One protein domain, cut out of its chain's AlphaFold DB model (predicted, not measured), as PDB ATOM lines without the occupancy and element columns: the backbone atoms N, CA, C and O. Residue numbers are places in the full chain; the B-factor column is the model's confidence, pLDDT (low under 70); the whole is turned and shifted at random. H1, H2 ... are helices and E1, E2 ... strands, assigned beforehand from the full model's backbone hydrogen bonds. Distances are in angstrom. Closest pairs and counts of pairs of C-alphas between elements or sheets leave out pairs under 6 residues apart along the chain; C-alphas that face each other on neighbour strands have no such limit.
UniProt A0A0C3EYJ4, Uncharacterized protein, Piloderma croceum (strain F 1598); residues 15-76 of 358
ATOM      1  N   ALA A  15      35.713  89.337 131.548       68.88
ATOM      2  CA  ALA A  15      35.263  90.448 132.395       68.88
ATOM      3  C   ALA A  15      33.764  90.391 132.767       68.88
ATOM      4  O   ALA A  15      33.350  90.965 133.781       68.88
ATOM      5  N   TYR A  16      32.928  89.722 131.968       72.38
ATOM      6  CA  TYR A  16      31.573  89.339 132.376       72.38
ATOM      7  C   TYR A  16      31.613  88.080 133.249       72.38
ATOM      8  O   TYR A  16      31.025  88.063 134.334       72.38
ATOM      9  N   HIS A  17      32.381  87.069 132.828       71.31
ATOM     10  CA  HIS A  17      32.531  85.805 133.541       71.31
ATOM     11  C   HIS A  17      32.948  86.005 135.003       71.31
ATOM     12  O   HIS A  17      32.269  85.493 135.885       71.31
ATOM     13  N   TYR A  18      33.993  86.788 135.297       64.12
ATOM     14  CA  TYR A  18      34.464  87.001 136.672       64.12
ATOM     15  C   TYR A  18      33.407  87.657 137.577       64.12
ATOM     16  O   TYR A  18      33.213  87.205 138.707       64.12
ATOM     17  N   ARG A  19      32.640  88.640 137.077       63.00
ATOM     18  CA  ARG A  19      31.511  89.245 137.822       63.00
ATOM     19  C   ARG A  19      30.402  88.228 138.122       63.00
ATOM     20  O   ARG A  19      29.827  88.227 139.212       63.00
ATOM     21  N   VAL A  20      30.135  87.328 137.177       60.50
ATOM     22  CA  VAL A  20      29.143  86.245 137.307       60.50
ATOM     23  C   VAL A  20      29.714  85.002 138.021       60.50
ATOM     24  O   VAL A  20      28.962  84.112 138.407       60.50
ATOM     25  N   CYS A  21      31.029  84.922 138.240       60.88
ATOM     26  CA  CYS A  21      31.705  83.857 138.985       60.88
ATOM     27  C   CYS A  21      31.816  84.203 140.478       60.88
ATOM     28  O   CYS A  21      31.441  83.385 141.315       60.88
ATOM     29  N   GLY A  22      32.195  85.438 140.827       58.06
ATOM     30  CA  GLY A  22      32.184  85.904 142.221       58.06
ATOM     31  C   GLY A  22      30.790  85.822 142.861       58.06
ATOM     32  O   GLY A  22      30.641  85.347 143.980       58.06
ATOM     33  N   SER A  23      29.738  86.156 142.108       55.94
ATOM     34  CA  SER A  23      28.333  86.014 142.541       55.94
ATOM     35  C   SER A  23      27.806  84.563 142.562       55.94
ATOM     36  O   SER A  23      26.684  84.320 143.005       55.94
ATOM     37  N   LYS A  24      28.612  83.578 142.135       63.12
ATOM     38  CA  LYS A  24      28.373  82.132 142.322       63.12
ATOM     39  C   LYS A  24      29.128  81.557 143.528       63.12
ATOM     40  O   LYS A  24      29.117  80.339 143.702       63.12
ATOM     41  N   GLN A  25      29.792  82.377 144.339       64.69
ATOM     42  CA  GLN A  25      30.485  81.931 145.548       64.69
ATOM     43  C   GLN A  25      29.667  82.248 146.799       64.69
ATOM     44  O   GLN A  25      29.029  83.296 146.899       64.69
ATOM     45  N   VAL A  26      29.687  81.330 147.763       67.44
ATOM     46  CA  VAL A  26      28.998  81.479 149.047       67.44
ATOM     47  C   VAL A  26      29.993  81.200 150.166       67.44
ATOM     48  O   VAL A  26      30.514  80.093 150.285       67.44
ATOM     49  N   GLY A  27      30.250  82.208 151.000       72.06
ATOM     50  CA  GLY A  27      30.971  82.019 152.255       72.06
ATOM     51  C   GLY A  27      30.106  81.239 153.244       72.06
ATOM     52  O   GLY A  27      29.044  81.722 153.646       72.06
ATOM     53  N   CYS A  28      30.561  80.050 153.638       64.31
ATOM     54  CA  CYS A  28      29.934  79.226 154.668       64.31
ATOM     55  C   CYS A  28      30.881  79.053 155.860       64.31
ATOM     56  O   CYS A  28      32.049  78.699 155.706       64.31
ATOM     57  N   GLN A  29      30.368  79.268 157.070       63.41
ATOM     58  CA  GLN A  29      31.051  78.882 158.302       63.41
ATOM     59  C   GLN A  29      30.582  77.483 158.704       63.41
ATOM     60  O   GLN A  29      29.393  77.262 158.927       63.41
ATOM     61  N   TYR A  30      31.519  76.543 158.801       65.81
ATOM     62  CA  TYR A  30      31.278  75.223 159.379       65.81
ATOM     63  C   TYR A  30      31.809  75.222 160.820       65.81
ATOM     64  O   TYR A  30      32.975  75.567 160.997       65.81
ATOM     65  N   PRO A  31      31.040  74.786 161.837       56.19
ATOM     66  CA  PRO A  31      31.428  74.911 163.251       56.19
ATOM     67  C   PRO A  31      32.793  74.319 163.650       56.19
ATOM     68  O   PRO A  31      33.368  74.749 164.645       56.19
ATOM     69  N   ASN A  32      33.323  73.363 162.872       62.09
ATOM     70  CA  ASN A  32      34.597  72.683 163.155       62.09
ATOM     71  C   ASN A  32      35.704  73.053 162.143       62.09
ATOM     72  O   ASN A  32      36.695  72.335 162.052       62.09
ATOM     73  N   LEU A  33      35.536  74.117 161.348       61.22
ATOM     74  CA  LEU A  33      36.602  74.682 160.512       61.22
ATOM     75  C   LEU A  33      36.973  76.075 161.053       61.22
ATOM     76  O   LEU A  33      36.073  76.886 161.266       61.22
ATOM     77  N   PRO A  34      38.265  76.382 161.276       47.66
ATOM     78  CA  PRO A  34      38.682  77.632 161.923       47.66
ATOM     79  C   PRO A  34      38.482  78.886 161.057       47.66
ATOM     80  O   PRO A  34      38.579  79.995 161.571       47.66
ATOM     81  N   HIS A  35      38.189  78.727 159.764       65.06
ATOM     82  CA  HIS A  35      37.989  79.822 158.817       65.06
ATOM     83  C   HIS A  35      36.708  79.617 158.000       65.06
ATOM     84  O   HIS A  35      36.323  78.487 157.680       65.06
ATOM     85  N   SER A  36      36.063  80.720 157.608       67.25
ATOM     86  CA  SER A  36      34.955  80.705 156.649       67.25
ATOM     87  C   SER A  36      35.407  80.081 155.327       67.25
ATOM     88  O   SER A  36      36.328  80.581 154.684       67.25
ATOM     89  N   THR A  37      34.751  79.000 154.911       74.38
ATOM     90  CA  THR A  37      35.080  78.293 153.671       74.38
ATOM     91  C   THR A  37      34.216  78.840 152.540       74.38
ATOM     92  O   THR A  37      32.990  78.716 152.565       74.38
ATOM     93  N   THR A  38      34.850  79.457 151.546       76.12
ATOM     94  CA  THR A  38      34.168  79.934 150.338       76.12
ATOM     95  C   THR A  38      33.899  78.759 149.409       76.12
ATOM     96  O   THR A  38      34.832  78.148 148.894       76.12
ATOM     97  N   ILE A  39      32.626  78.441 149.183       78.06
ATOM     98  CA  ILE A  39      32.209  77.343 148.308       78.06
ATOM     99  C   ILE A  39      31.635  77.922 147.016       78.06
ATOM    100  O   ILE A  39      30.664  78.683 147.020       78.06
ATOM    101  N   ALA A  40      32.264  77.562 145.899       77.62
ATOM    102  CA  ALA A  40      31.807  77.907 144.562       77.62
ATOM    103  C   ALA A  40      30.675  76.976 144.104       77.62
ATOM    104  O   ALA A  40      30.627  75.792 144.445       77.62
ATOM    105  N   ARG A  41      29.769  77.514 143.287       82.81
ATOM    106  CA  ARG A  41      28.755  76.737 142.574       82.81
ATOM    107  C   ARG A  41      29.409  75.908 141.465       82.81
ATOM    108  O   ARG A  41      30.038  76.465 140.569       82.81
ATOM    109  N   ASP A  42      29.200  74.598 141.496       81.38
ATOM    110  CA  ASP A  42      29.664  73.638 140.492       81.38
ATOM    111  C   ASP A  42      29.159  74.014 139.088       81.38
ATOM    112  O   ASP A  42      27.962  74.235 138.880       81.38
ATOM    113  N   GLU A  43      30.073  74.111 138.120       74.31
ATOM    114  CA  GLU A  43      29.776  74.653 136.787       74.31
ATOM    115  C   GLU A  43      28.942  73.692 135.918       74.31
ATOM    116  O   GLU A  43      28.074  74.143 135.166       74.31
ATOM    117  N   LYS A  44      29.133  72.372 136.075       79.56
ATOM    118  CA  LYS A  44      28.449  71.329 135.284       79.56
ATOM    119  C   LYS A  44      26.998  71.129 135.723       79.56
ATOM    120  O   LYS A  44      26.094  71.041 134.899       79.56
ATOM    121  N   THR A  45      26.771  71.055 137.031       85.06
ATOM    122  CA  THR A  45      25.471  70.764 137.658       85.06
ATOM    123  C   THR A  45      24.707  72.021 138.070       85.06
ATOM    124  O   THR A  45      23.505  71.945 138.339       85.06
ATOM    125  N   ARG A  46      25.387  73.175 138.140       83.31
ATOM    126  CA  ARG A  46      24.859  74.458 138.635       83.31
ATOM    127  C   ARG A  46      24.265  74.344 140.048       83.31
ATOM    128  O   ARG A  46      23.246  74.977 140.346       83.31
ATOM    129  N   LYS A  47      24.921  73.588 140.934       88.75
ATOM    130  CA  LYS A  47      24.555  73.407 142.354       88.75
ATOM    131  C   LYS A  47      25.708  73.769 143.297       88.75
ATOM    132  O   LYS A  47      26.854  73.850 142.876       88.75
ATOM    133  N   PHE A  48      25.394  73.987 144.568       87.50
ATOM    134  CA  PHE A  48      26.366  74.056 145.661       87.50
ATOM    135  C   PHE A  48      26.421  72.691 146.352       87.50
ATOM    136  O   PHE A  48      25.363  72.170 146.716       87.50
ATOM    137  N   HIS A  49      27.612  72.117 146.533       88.69
ATOM    138  CA  HIS A  49      27.793  70.832 147.221       88.69
ATOM    139  C   HIS A  49      28.308  71.059 148.645       88.69
ATOM    140  O   HIS A  49      29.197  71.882 148.867       88.69
ATOM    141  N   CYS A  50      27.771  70.328 149.621       87.06
ATOM    142  CA  CYS A  50      28.230  70.422 151.005       87.06
ATOM    143  C   CYS A  50      29.459  69.535 151.231       87.06
ATOM    144  O   CYS A  50      29.349  68.312 151.222       87.06
ATOM    145  N   ILE A  51      30.618  70.136 151.518       83.38
ATOM    146  CA  ILE A  51      31.901  69.424 151.715       83.38
ATOM    147  C   ILE A  51      31.914  68.394 152.863       83.38
ATOM    148  O   ILE A  51      32.890  67.671 153.017       83.38
ATOM    149  N   ARG A  52      30.851  68.325 153.678       82.12
ATOM    150  CA  ARG A  52      30.687  67.348 154.771       82.12
ATOM    151  C   ARG A  52      29.848  66.116 154.411       82.12
ATOM    152  O   ARG A  52      29.921  65.129 155.133       82.12
ATOM    153  N   CYS A  53      29.024  66.171 153.363       88.25
ATOM    154  CA  CYS A  53      28.039  65.118 153.054       88.25
ATOM    155  C   CYS A  53      27.660  65.003 151.562       88.25
ATOM    156  O   CYS A  53      26.730  64.280 151.223       88.25
ATOM    157  N   ASP A  54      28.326  65.761 150.683       88.00
ATOM    158  CA  ASP A  54      28.065  65.889 149.240       88.00
ATOM    159  C   ASP A  54      26.601  66.221 148.860       88.00
ATOM    160  O   ASP A  54      26.182  66.022 147.723       88.00
ATOM    161  N   HIS A  55      25.789  66.763 149.776       92.38
ATOM    162  CA  HIS A  55      24.404  67.134 149.462       92.38
ATOM    163  C   HIS A  55      24.326  68.419 148.607       92.38
ATOM    164  O   HIS A  55      25.131  69.340 148.781       92.38
ATOM    165  N   LYS A  56      23.382  68.477 147.645       92.88
ATOM    166  CA  LYS A  56      23.495  69.329 146.434       92.88
ATOM    167  C   LYS A  56      22.340  70.322 146.271       92.88
ATOM    168  O   LYS A  56      21.248  69.965 145.824       92.88
ATOM    169  N   HIS A  57      22.604  71.597 146.548       92.56
ATOM    170  CA  HIS A  57      21.602  72.664 146.658       92.56
ATOM    171  C   HIS A  57      21.522  73.542 145.400       92.56
ATOM    172  O   HIS A  57      22.538  73.897 144.806       92.56
ATOM    173  N   LYS A  58      20.304  73.921 144.981       87.25
ATOM    174  CA  LYS A  58      20.078  74.734 143.763       87.25
ATOM    175  C   LYS A  58      20.385  76.231 143.942       87.25
ATOM    176  O   LYS A  58      20.670  76.898 142.949       87.25
ATOM    177  N   ASN A  59      20.305  76.756 145.168       88.19
ATOM    178  CA  ASN A  59      20.526  78.166 145.504       88.19
ATOM    179  C   ASN A  59      21.429  78.322 146.744       88.19
ATOM    180  O   ASN A  59      21.702  77.352 147.454       88.19
ATOM    181  N   SER A  60      21.899  79.549 146.972       84.00
ATOM    182  CA  SER A  60      22.817  79.942 148.050       84.00
ATOM    183  C   SER A  60      22.247  79.762 149.453       84.00
ATOM    184  O   SER A  60      22.987  79.476 150.388       84.00
ATOM    185  N   ASP A  61      20.942  79.938 149.624       82.50
ATOM    186  CA  ASP A  61      20.356  80.144 150.953       82.50
ATOM    187  C   ASP A  61      19.832  78.841 151.553       82.50
ATOM    188  O   ASP A  61      20.069  78.570 152.729       82.50
ATOM    189  N   SER A  62      19.294  77.946 150.715       88.00
ATOM    190  CA  SER A  62      19.141  76.532 151.080       88.00
ATOM    191  C   SER A  62      20.496  75.910 151.433       88.00
ATOM    192  O   SER A  62      20.578  75.130 152.379       88.00
ATOM    193  N   PHE A  63      21.566  76.294 150.724       91.19
ATOM    194  CA  PHE A  63      22.916  75.834 151.035       91.19
ATOM    195  C   PHE A  63      23.432  76.369 152.381       91.19
ATOM    196  O   PHE A  63      23.937  75.591 153.189       91.19
ATOM    197  N   ARG A  64      23.263  77.670 152.663       84.00
ATOM    198  CA  ARG A  64      23.674  78.278 153.945       84.00
ATOM    199  C   ARG A  64      22.913  77.724 155.149       84.00
ATOM    200  O   ARG A  64      23.521  77.570 156.206       84.00
ATOM    201  N   ASN A  65      21.628  77.400 155.006       85.75
ATOM    202  CA  ASN A  65      20.855  76.775 156.085       85.75
ATOM    203  C   ASN A  65      21.326  75.333 156.330       85.75
ATOM    204  O   ASN A  65      21.744  75.007 157.441       85.75
ATOM    205  N   HIS A  66      21.426  74.525 155.271       90.88
ATOM    206  CA  HIS A  66      21.944  73.159 155.368       90.88
ATOM    207  C   HIS A  66      23.374  73.090 155.939       90.88
ATOM    208  O   HIS A  66      23.679  72.203 156.733       90.88
ATOM    209  N   ALA A  67      24.259  74.031 155.590       85.19
ATOM    210  CA  ALA A  67      25.620  74.076 156.130       85.19
ATOM    211  C   ALA A  67      25.652  74.283 157.661       85.19
ATOM    212  O   ALA A  67      26.536  73.737 158.326       85.19
ATOM    213  N   LYS A  68      24.673  75.004 158.232       83.56
ATOM    214  CA  LYS A  68      24.503  75.145 159.691       83.56
ATOM    215  C   LYS A  68      24.007  73.840 160.321       83.56
ATOM    216  O   LYS A  68      24.606  73.366 161.283       83.56
ATOM    217  N   GLU A  69      22.965  73.238 159.750       86.38
ATOM    218  CA  GLU A  69      22.330  71.996 160.232       86.38
ATOM    219  C   GLU A  69      23.300  70.799 160.188       86.38
ATOM    220  O   GLU A  69      23.567  70.151 161.203       86.38
ATOM    221  N   CYS A  70      23.933  70.565 159.033       83.81
ATOM    222  CA  CYS A  70      25.003  69.578 158.849       83.81
ATOM    223  C   CYS A  70      26.243  69.907 159.710       83.81
ATOM    224  O   CYS A  70      26.972  69.018 160.166       83.81
ATOM    225  N   GLY A  71      26.456  71.196 159.990       77.31
ATOM    226  CA  GLY A  71      27.413  71.686 160.974       77.31
ATOM    227  C   GLY A  71      27.202  71.085 162.366       77.31
ATOM    228  O   GLY A  71      28.168  70.635 162.984       77.31
ATOM    229  N   GLN A  72      25.946  71.045 162.823       73.50
ATOM    230  CA  GLN A  72      25.534  70.606 164.160       73.50
ATOM    231  C   GLN A  72      25.397  69.081 164.283       73.50
ATOM    232  O   GLN A  72      25.903  68.506 165.248       73.50
ATOM    233  N   MET A  73      24.785  68.404 163.302       66.06
ATOM    234  CA  MET A  73      24.623  66.936 163.329       66.06
ATOM    235  C   MET A  73      25.965  66.195 163.436       66.06
ATOM    236  O   MET A  73      26.091  65.237 164.195       66.06
ATOM    237  N   SER A  74      26.996  66.691 162.744       58.31
ATOM    238  CA  SER A  74      28.358  66.144 162.807       58.31
ATOM    239  C   SER A  74      29.026  66.276 164.183       58.31
ATOM    240  O   SER A  74      30.006  65.574 164.418       58.31
ATOM    241  N   ILE A  75      28.554  67.165 165.065       58.53
ATOM    242  CA  ILE A  75      29.055  67.279 166.445       58.53
ATOM    243  C   ILE A  75      28.318  66.276 167.337       58.53
ATOM    244  O   ILE A  75      28.960  65.530 168.068       58.53
ATOM    245  N   ALA A  76      26.985  66.205 167.231       57.38
ATOM    246  CA  ALA A  76      26.169  65.282 168.023       57.38
ATOM    247  C   ALA A  76      26.585  63.811 167.821       57.38
ATOM    248  O   ALA A  76      26.713  63.063 168.791       57.38
TER     249      ALA A  76
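This is residues 15 to 76 of the 358 residues of an uncharacterized protein of Piloderma croceum (strain F 1598) (UniProt A0A0C3EYJ4). A small antiparallel hairpin, E1 and E2, has the long helix H2 packed near E1 by residues 60 to 68, while residues 15 to 20 of the short helix H1 stick out at one end. Between E2 and H2 a long loop folds back, residues 48 to 49 pairing antiparallel with 56 to 57. The printed part has 62 residues, with named elements in the order H1, E1, E2, H2; the class is mixed, helices and strands. It is only just compact, close to loose, with a radius of gyration of the C-alphas of 12.2 A, and elongated, spanning 44 by 23 by 15 A.

H1, residues 15 to 22, has 3 of 4 O i to N i+4 pairs within hydrogen-bond range, and H2, residues 60 to 76, 12 of 13. H1 and H2 are apart. E1, residues 25 to 28, and E2, residues 37 to 40, form a hairpin, antiparallel at 151 degrees; N 26 and O 39 are 2.9 A apart. The closest C-alphas of E1 and H2, Cys 28 and Arg 64, are 6.4 A apart.

H1 begins at C-alpha 15 (35.263, 90.448, 132.395). H2, 25.0 A long from first to last C-alpha, ends at C-alpha 76 (26.169, 65.282, 168.023).

The printed part has no cut. The C-alphas farthest apart, Ala 15 and Ala 76, are 44.6 A apart. The E2 to H2 link is long. pLDDT is under 70 at residues 15, 18 to 26, 28 to 36 and 73 to 76.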